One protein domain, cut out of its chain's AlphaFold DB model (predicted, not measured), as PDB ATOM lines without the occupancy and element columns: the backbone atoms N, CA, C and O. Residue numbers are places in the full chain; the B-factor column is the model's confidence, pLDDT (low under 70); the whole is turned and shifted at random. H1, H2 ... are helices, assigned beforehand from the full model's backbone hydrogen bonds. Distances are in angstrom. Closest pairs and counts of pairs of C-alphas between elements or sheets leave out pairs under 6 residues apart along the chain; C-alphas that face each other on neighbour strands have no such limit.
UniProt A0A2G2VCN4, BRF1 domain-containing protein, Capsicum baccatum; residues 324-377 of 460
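This is residues 324 to 377 of the 460 residues of the protein "BRF1 domain-containing protein" of Capsicum baccatum (UniProt A0A2G2VCN4). One long helix, H1, makes most of the length of a thin rod, and beyond its last residue, Asn 358, a short link turns back into a short helix, H2, giving the shape of a hook. H2 runs back toward H1 and comes near it at the hook's open end, a loose meeting. The printed part has 54 residues, with two named helices in the order H1, H2 and no named strand; the class is all helix. The whole is extended, with a radius of gyration of the C-alphas of 19.2 A, and spans 63 by 17 by 8 A.

Start with H1, residues 325 to 358, and look along it: residues 324 to 351, of which 325 to 351 belong to H1, stand free. Then go to H2, residues 365 to 376, which is close to H1 but not clearly touching it, with 1 pair of C-alphas within 8 A. That closest pair is Leu 356 and Arg 375, their C-alphas 7.7 A apart. The two helices run opposite ways at a shallow tilt of 21 degrees, and their centres are 28.3 A apart. In H2 every O i to N i+4 pair is within hydrogen-bond range; in H1 29 of 30 are.

Find C-alpha 325 at (-30.291, 40.736, -28.782); from there H1 runs 49.1 A to C-alpha 358 at (-31.371, -5.506, -12.279). H2 covers 16.2 A from C-alpha 365 to C-alpha 376 at (-24.608, -4.426, -27.186).

The C-alphas farthest apart are those of Ser 324 and Thr 364, at 62.8 A. The printed part has no cut, and the link from H1 to H2, 6 residues, is short. The mean pLDDT of the printed part is 79.7; look for values under 70 at residues 356, 358 to 360 and 377.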
ATOM      1  N   SER A 324     -26.652  41.148 -32.066       79.88
ATOM      2  CA  SER A 324     -28.003  41.618 -31.757       79.88
ATOM      3  C   SER A 324     -28.612  40.814 -30.601       79.88
ATOM      4  O   SER A 324     -28.299  39.636 -30.396       79.88
ATOM      5  N   LYS A 325     -29.550  41.421 -29.860       77.06
ATOM      6  CA  LYS A 325     -30.291  40.736 -28.782       77.06
ATOM      7  C   LYS A 325     -30.966  39.451 -29.274       77.06
ATOM      8  O   LYS A 325     -31.017  38.480 -28.521       77.06
ATOM      9  N   ASP A 326     -31.411  39.433 -30.528       74.19
ATOM     10  CA  ASP A 326     -32.081  38.286 -31.143       74.19
ATOM     11  C   ASP A 326     -31.101  37.145 -31.471       74.19
ATOM     12  O   ASP A 326     -31.411  35.978 -31.237       74.19
ATOM     13  N   GLU A 327     -29.877  37.463 -31.907       75.19
ATOM     14  CA  GLU A 327     -28.803  36.482 -32.137       75.19
ATOM     15  C   GLU A 327     -28.306  35.880 -30.815       75.19
ATOM     16  O   GLU A 327     -28.102  34.669 -30.697       75.19
ATOM     17  N   LEU A 328     -28.166  36.724 -29.789       76.25
ATOM     18  CA  LEU A 328     -27.811  36.312 -28.432       76.25
ATOM     19  C   LEU A 328     -28.895  35.400 -27.827       76.25
ATOM     20  O   LEU A 328     -28.585  34.415 -27.154       76.25
ATOM     21  N   HIS A 329     -30.170  35.701 -28.087       78.19
ATOM     22  CA  HIS A 329     -31.305  34.868 -27.698       78.19
ATOM     23  C   HIS A 329     -31.317  33.530 -28.457       78.19
ATOM     24  O   HIS A 329     -31.441  32.480 -27.828       78.19
ATOM     25  N   ALA A 330     -31.091  33.539 -29.776       82.56
ATOM     26  CA  ALA A 330     -30.984  32.326 -30.587       82.56
ATOM     27  C   ALA A 330     -29.838  31.408 -30.116       82.56
ATOM     28  O   ALA A 330     -30.054  30.210 -29.931       82.56
ATOM     29  N   ARG A 331     -28.651  31.961 -29.819       80.00
ATOM     30  CA  ARG A 331     -27.524  31.203 -29.237       80.00
ATOM     31  C   ARG A 331     -27.871  30.591 -27.876       80.00
ATOM     32  O   ARG A 331     -27.550  29.427 -27.643       80.00
ATOM     33  N   ARG A 332     -28.564  31.322 -26.992       83.12
ATOM     34  CA  ARG A 332     -29.029  30.784 -25.696       83.12
ATOM     35  C   ARG A 332     -30.049  29.659 -25.860       83.12
ATOM     36  O   ARG A 332     -29.949  28.662 -25.153       83.12
ATOM     37  N   LEU A 333     -30.995  29.786 -26.792       86.25
ATOM     38  CA  LEU A 333     -31.955  28.721 -27.094       86.25
ATOM     39  C   LEU A 333     -31.265  27.476 -27.664       86.25
ATOM     40  O   LEU A 333     -31.592  26.368 -27.245       86.25
ATOM     41  N   ALA A 334     -30.281  27.641 -28.552       86.06
ATOM     42  CA  ALA A 334     -29.489  26.535 -29.088       86.06
ATOM     43  C   ALA A 334     -28.676  25.820 -27.989       86.06
ATOM     44  O   ALA A 334     -28.722  24.595 -27.892       86.06
ATOM     45  N   ALA A 335     -28.007  26.570 -27.107       86.31
ATOM     46  CA  ALA A 335     -27.298  26.006 -25.957       86.31
ATOM     47  C   ALA A 335     -28.250  25.263 -24.998       86.31
ATOM     48  O   ALA A 335     -27.980  24.132 -24.601       86.31
ATOM     49  N   ALA A 336     -29.413  25.845 -24.687       90.38
ATOM     50  CA  ALA A 336     -30.425  25.206 -23.847       90.38
ATOM     51  C   ALA A 336     -31.026  23.938 -24.487       90.38
ATOM     52  O   ALA A 336     -31.322  22.976 -23.780       90.38
ATOM     53  N   ALA A 337     -31.194  23.909 -25.814       90.50
ATOM     54  CA  ALA A 337     -31.627  22.720 -26.545       90.50
ATOM     55  C   ALA A 337     -30.562  21.612 -26.505       90.50
ATOM     56  O   ALA A 337     -30.884  20.468 -26.187       90.50
ATOM     57  N   ASN A 338     -29.292  21.956 -26.735       86.06
ATOM     58  CA  ASN A 338     -28.175  21.014 -26.655       86.06
ATOM     59  C   ASN A 338     -28.021  20.425 -25.245       86.06
ATOM     60  O   ASN A 338     -27.894  19.209 -25.110       86.06
ATOM     61  N   ASN A 339     -28.140  21.246 -24.197       88.19
ATOM     62  CA  ASN A 339     -28.089  20.776 -22.809       88.19
ATOM     63  C   ASN A 339     -29.257  19.831 -22.478       88.19
ATOM     64  O   ASN A 339     -29.049  18.802 -21.840       88.19
ATOM     65  N   LYS A 340     -30.474  20.106 -22.975       90.94
ATOM     66  CA  LYS A 340     -31.613  19.177 -22.835       90.94
ATOM     67  C   LYS A 340     -31.367  17.843 -23.544       90.94
ATOM     68  O   LYS A 340     -31.670  16.798 -22.978       90.94
ATOM     69  N   ILE A 341     -30.780  17.860 -24.744       88.94
ATOM     70  CA  ILE A 341     -30.405  16.641 -25.481       88.94
ATOM     71  C   ILE A 341     -29.300  15.867 -24.739       88.94
ATOM     72  O   ILE A 341     -29.319  14.634 -24.721       88.94
ATOM     73  N   ALA A 342     -28.343  16.559 -24.115       87.06
ATOM     74  CA  ALA A 342     -27.286  15.945 -23.315       87.06
ATOM     75  C   ALA A 342     -27.849  15.257 -22.058       87.06
ATOM     76  O   ALA A 342     -27.574  14.076 -21.839       87.06
ATOM     77  N   GLU A 343     -28.701  15.942 -21.292       89.31
ATOM     78  CA  GLU A 343     -29.348  15.373 -20.105       89.31
ATOM     79  C   GLU A 343     -30.297  14.214 -20.463       89.31
ATOM     80  O   GLU A 343     -30.228  13.157 -19.841       89.31
ATOM     81  N   GLU A 344     -31.076  14.305 -21.548       91.75
ATOM     82  CA  GLU A 344     -31.897  13.181 -22.029       91.75
ATOM     83  C   GLU A 344     -31.033  11.958 -22.416       91.75
ATOM     84  O   GLU A 344     -31.381  10.804 -22.138       91.75
ATOM     85  N   ARG A 345     -29.864  12.179 -23.037       87.69
ATOM     86  CA  ARG A 345     -28.894  11.110 -23.345       87.69
ATOM     87  C   ARG A 345     -28.284  10.510 -22.074       87.69
ATOM     88  O   ARG A 345     -28.096   9.291 -22.029       87.69
ATOM     89  N   LYS A 346     -27.991  11.330 -21.062       87.69
ATOM     90  CA  LYS A 346     -27.442  10.934 -19.755       87.69
ATOM     91  C   LYS A 346     -28.453  10.105 -18.962       87.69
ATOM     92  O   LYS A 346     -28.130   8.988 -18.565       87.69
ATOM     93  N   GLU A 347     -29.703  10.551 -18.877       90.38
ATOM     94  CA  GLU A 347     -30.813   9.807 -18.269       90.38
ATOM     95  C   GLU A 347     -31.038   8.458 -18.980       90.38
ATOM     96  O   GLU A 347     -31.110   7.404 -18.343       90.38
ATOM     97  N   LYS A 348     -31.037   8.442 -20.323       83.56
ATOM     98  CA  LYS A 348     -31.111   7.201 -21.118       83.56
ATOM     99  C   LYS A 348     -29.905   6.277 -20.910       83.56
ATOM    100  O   LYS A 348     -30.042   5.068 -21.095       83.56
ATOM    101  N   ARG A 349     -28.710   6.788 -20.586       81.88
ATOM    102  CA  ARG A 349     -27.543   5.964 -20.196       81.88
ATOM    103  C   ARG A 349     -27.739   5.387 -18.786       81.88
ATOM    104  O   ARG A 349     -27.572   4.183 -18.615       81.88
ATOM    105  N   GLN A 350     -28.175   6.196 -17.821       82.50
ATOM    106  CA  GLN A 350     -28.422   5.773 -16.436       82.50
ATOM    107  C   GLN A 350     -29.535   4.720 -16.322       82.50
ATOM    108  O   GLN A 350     -29.330   3.695 -15.675       82.50
ATOM    109  N   LYS A 351     -30.670   4.900 -17.014       83.44
ATOM    110  CA  LYS A 351     -31.766   3.912 -17.054       83.44
ATOM    111  C   LYS A 351     -31.295   2.541 -17.553       83.44
ATOM    112  O   LYS A 351     -31.569   1.535 -16.907       83.44
ATOM    113  N   ARG A 352     -30.496   2.505 -18.630       75.94
ATOM    114  CA  ARG A 352     -29.877   1.264 -19.136       75.94
ATOM    115  C   ARG A 352     -28.884   0.653 -18.149       75.94
ATOM    116  O   ARG A 352     -28.857  -0.560 -18.001       75.94
ATOM    117  N   ALA A 353     -28.083   1.470 -17.462       76.88
ATOM    118  CA  ALA A 353     -27.148   0.989 -16.443       76.88
ATOM    119  C   ALA A 353     -27.865   0.391 -15.216       76.88
ATOM    120  O   ALA A 353     -27.372  -0.574 -14.635       76.88
ATOM    121  N   ALA A 354     -29.034   0.921 -14.840       78.25
ATOM    122  CA  ALA A 354     -29.887   0.344 -13.802       78.25
ATOM    123  C   ALA A 354     -30.538  -0.974 -14.261       78.25
ATOM    124  O   ALA A 354     -30.492  -1.963 -13.536       78.25
ATOM    125  N   GLU A 355     -31.067  -1.027 -15.485       74.19
ATOM    126  CA  GLU A 355     -31.624  -2.249 -16.090       74.19
ATOM    127  C   GLU A 355     -30.580  -3.381 -16.162       74.19
ATOM    128  O   GLU A 355     -30.854  -4.507 -15.750       74.19
ATOM    129  N   LEU A 356     -29.344  -3.056 -16.560       66.62
ATOM    130  CA  LEU A 356     -28.176  -3.948 -16.541       66.62
ATOM    131  C   LEU A 356     -27.861  -4.528 -15.154       66.62
ATOM    132  O   LEU A 356     -27.493  -5.696 -15.058       66.62
ATOM    133  N   LYS A 357     -27.997  -3.724 -14.091       72.25
ATOM    134  CA  LYS A 357     -27.788  -4.161 -12.698       72.25
ATOM    135  C   LYS A 357     -28.955  -4.995 -12.158       72.25
ATOM    136  O   LYS A 357     -28.743  -5.815 -11.272       72.25
ATOM    137  N   ASN A 358     -30.158  -4.802 -12.698       69.19
ATOM    138  CA  ASN A 358     -31.371  -5.506 -12.279       69.19
ATOM    139  C   ASN A 358     -31.603  -6.822 -13.047       69.19
ATOM    140  O   ASN A 358     -32.311  -7.700 -12.554       69.19
ATOM    141  N   SER A 359     -31.012  -6.993 -14.234       66.50
ATOM    142  CA  SER A 359     -31.019  -8.270 -14.953       66.50
ATOM    143  C   SER A 359     -30.102  -9.290 -14.267       66.50
ATOM    144  O   SER A 359     -28.878  -9.174 -14.346       66.50
ATOM    145  N   GLY A 360     -30.691 -10.295 -13.613       69.50
ATOM    146  CA  GLY A 360     -29.957 -11.436 -13.061       69.50
ATOM    147  C   GLY A 360     -29.302 -12.319 -14.140       69.50
ATOM    148  O   GLY A 360     -29.539 -12.119 -15.336       69.50
ATOM    149  N   PRO A 361     -28.481 -13.311 -13.739       72.56
ATOM    150  CA  PRO A 361     -27.867 -14.247 -14.677       72.56
ATOM    151  C   PRO A 361     -28.945 -14.994 -15.473       72.56
ATOM    152  O   PRO A 361     -29.894 -15.528 -14.896       72.56
ATOM    153  N   ALA A 362     -28.789 -15.007 -16.797       72.06
ATOM    154  CA  ALA A 362     -29.723 -15.647 -17.715       72.06
ATOM    155  C   ALA A 362     -29.821 -17.158 -17.453       72.06
ATOM    156  O   ALA A 362     -28.811 -17.825 -17.227       72.06
ATOM    157  N   LYS A 363     -31.043 -17.692 -17.508       75.88
ATOM    158  CA  LYS A 363     -31.354 -19.097 -17.214       75.88
ATOM    159  C   LYS A 363     -31.420 -19.971 -18.463       75.88
ATOM    160  O   LYS A 363     -31.339 -21.190 -18.340       75.88
ATOM    161  N   THR A 364     -31.551 -19.377 -19.651       80.75
ATOM    162  CA  THR A 364     -31.545 -20.095 -20.936       80.75
ATOM    163  C   THR A 364     -30.570 -19.463 -21.940       80.75
ATOM    164  O   THR A 364     -30.296 -18.260 -21.856       80.75
ATOM    165  N   PRO A 365     -30.053 -20.226 -22.928       75.94
ATOM    166  CA  PRO A 365     -29.206 -19.680 -23.994       75.94
ATOM    167  C   PRO A 365     -29.900 -18.577 -24.813       75.94
ATOM    168  O   PRO A 365     -29.268 -17.584 -25.184       75.94
ATOM    169  N   PHE A 366     -31.212 -18.708 -25.033       80.75
ATOM    170  CA  PHE A 366     -32.029 -17.675 -25.668       80.75
ATOM    171  C   PHE A 366     -32.069 -16.390 -24.833       80.75
ATOM    172  O   PHE A 366     -31.791 -15.309 -25.351       80.75
ATOM    173  N   GLU A 367     -32.332 -16.494 -23.526       79.50
ATOM    174  CA  GLU A 367     -32.338 -15.344 -22.619       79.50
ATOM    175  C   GLU A 367     -30.960 -14.664 -22.570       79.50
ATOM    176  O   GLU A 367     -30.878 -13.439 -22.649       79.50
ATOM    177  N   ALA A 368     -29.870 -15.438 -22.527       80.56
ATOM    178  CA  ALA A 368     -28.506 -14.912 -22.568       80.56
ATOM    179  C   ALA A 368     -28.233 -14.134 -23.868       80.56
ATOM    180  O   ALA A 368     -27.673 -13.034 -23.838       80.56
ATOM    181  N   THR A 369     -28.694 -14.665 -25.002       77.25
ATOM    182  CA  THR A 369     -28.567 -14.033 -26.323       77.25
ATOM    183  C   THR A 369     -29.408 -12.757 -26.408       77.25
ATOM    184  O   THR A 369     -28.904 -11.711 -26.820       77.25
ATOM    185  N   LYS A 370     -30.657 -12.793 -25.927       77.94
ATOM    186  CA  LYS A 370     -31.570 -11.642 -25.854       77.94
ATOM    187  C   LYS A 370     -30.990 -10.531 -24.973       77.94
ATOM    188  O   LYS A 370     -30.906  -9.391 -25.427       77.94
ATOM    189  N   GLN A 371     -30.484 -10.865 -23.780       78.62
ATOM    190  CA  GLN A 371     -29.770  -9.930 -22.900       78.62
ATOM    191  C   GLN A 371     -28.493  -9.371 -23.561       78.62
ATOM    192  O   GLN A 371     -28.192  -8.189 -23.411       78.62
ATOM    193  N   MET A 372     -27.721 -10.171 -24.304       79.94
ATOM    194  CA  MET A 372     -26.521  -9.677 -24.995       79.94
ATOM    195  C   MET A 372     -26.872  -8.682 -26.112       79.94
ATOM    196  O   MET A 372     -26.230  -7.634 -26.225       79.94
ATOM    197  N   LEU A 373     -27.878  -8.993 -26.933       78.56
ATOM    198  CA  LEU A 373     -28.275  -8.168 -28.074       78.56
ATOM    199  C   LEU A 373     -28.890  -6.834 -27.638       78.56
ATOM    200  O   LEU A 373     -28.570  -5.804 -28.236       78.56
ATOM    201  N   THR A 374     -29.675  -6.807 -26.555       71.69
ATOM    202  CA  THR A 374     -30.176  -5.549 -25.976       71.69
ATOM    203  C   THR A 374     -29.054  -4.713 -25.352       71.69
ATOM    204  O   THR A 374     -29.026  -3.496 -25.550       71.69
ATOM    205  N   ARG A 375     -28.079  -5.346 -24.673       70.19
ATOM    206  CA  ARG A 375     -26.907  -4.672 -24.075       70.19
ATOM    207  C   ARG A 375     -25.949  -4.079 -25.114       70.19
ATOM    208  O   ARG A 375     -25.524  -2.938 -24.956       70.19
ATOM    209  N   LYS A 376     -25.593  -4.838 -26.160       72.75
ATOM    210  CA  LYS A 376     -24.608  -4.426 -27.186       72.75
ATOM    211  C   LYS A 376     -25.218  -3.698 -28.387       72.75
ATOM    212  O   LYS A 376     -24.488  -3.057 -29.132       72.75
ATOM    213  N   ARG A 377     -26.541  -3.782 -28.575       65.38
ATOM    214  CA  ARG A 377     -27.328  -3.078 -29.605       65.38
ATOM    215  C   ARG A 377     -26.776  -3.210 -31.036       65.38
ATOM    216  O   ARG A 377     -26.853  -2.267 -31.818       65.38
TER     217      ARG A 377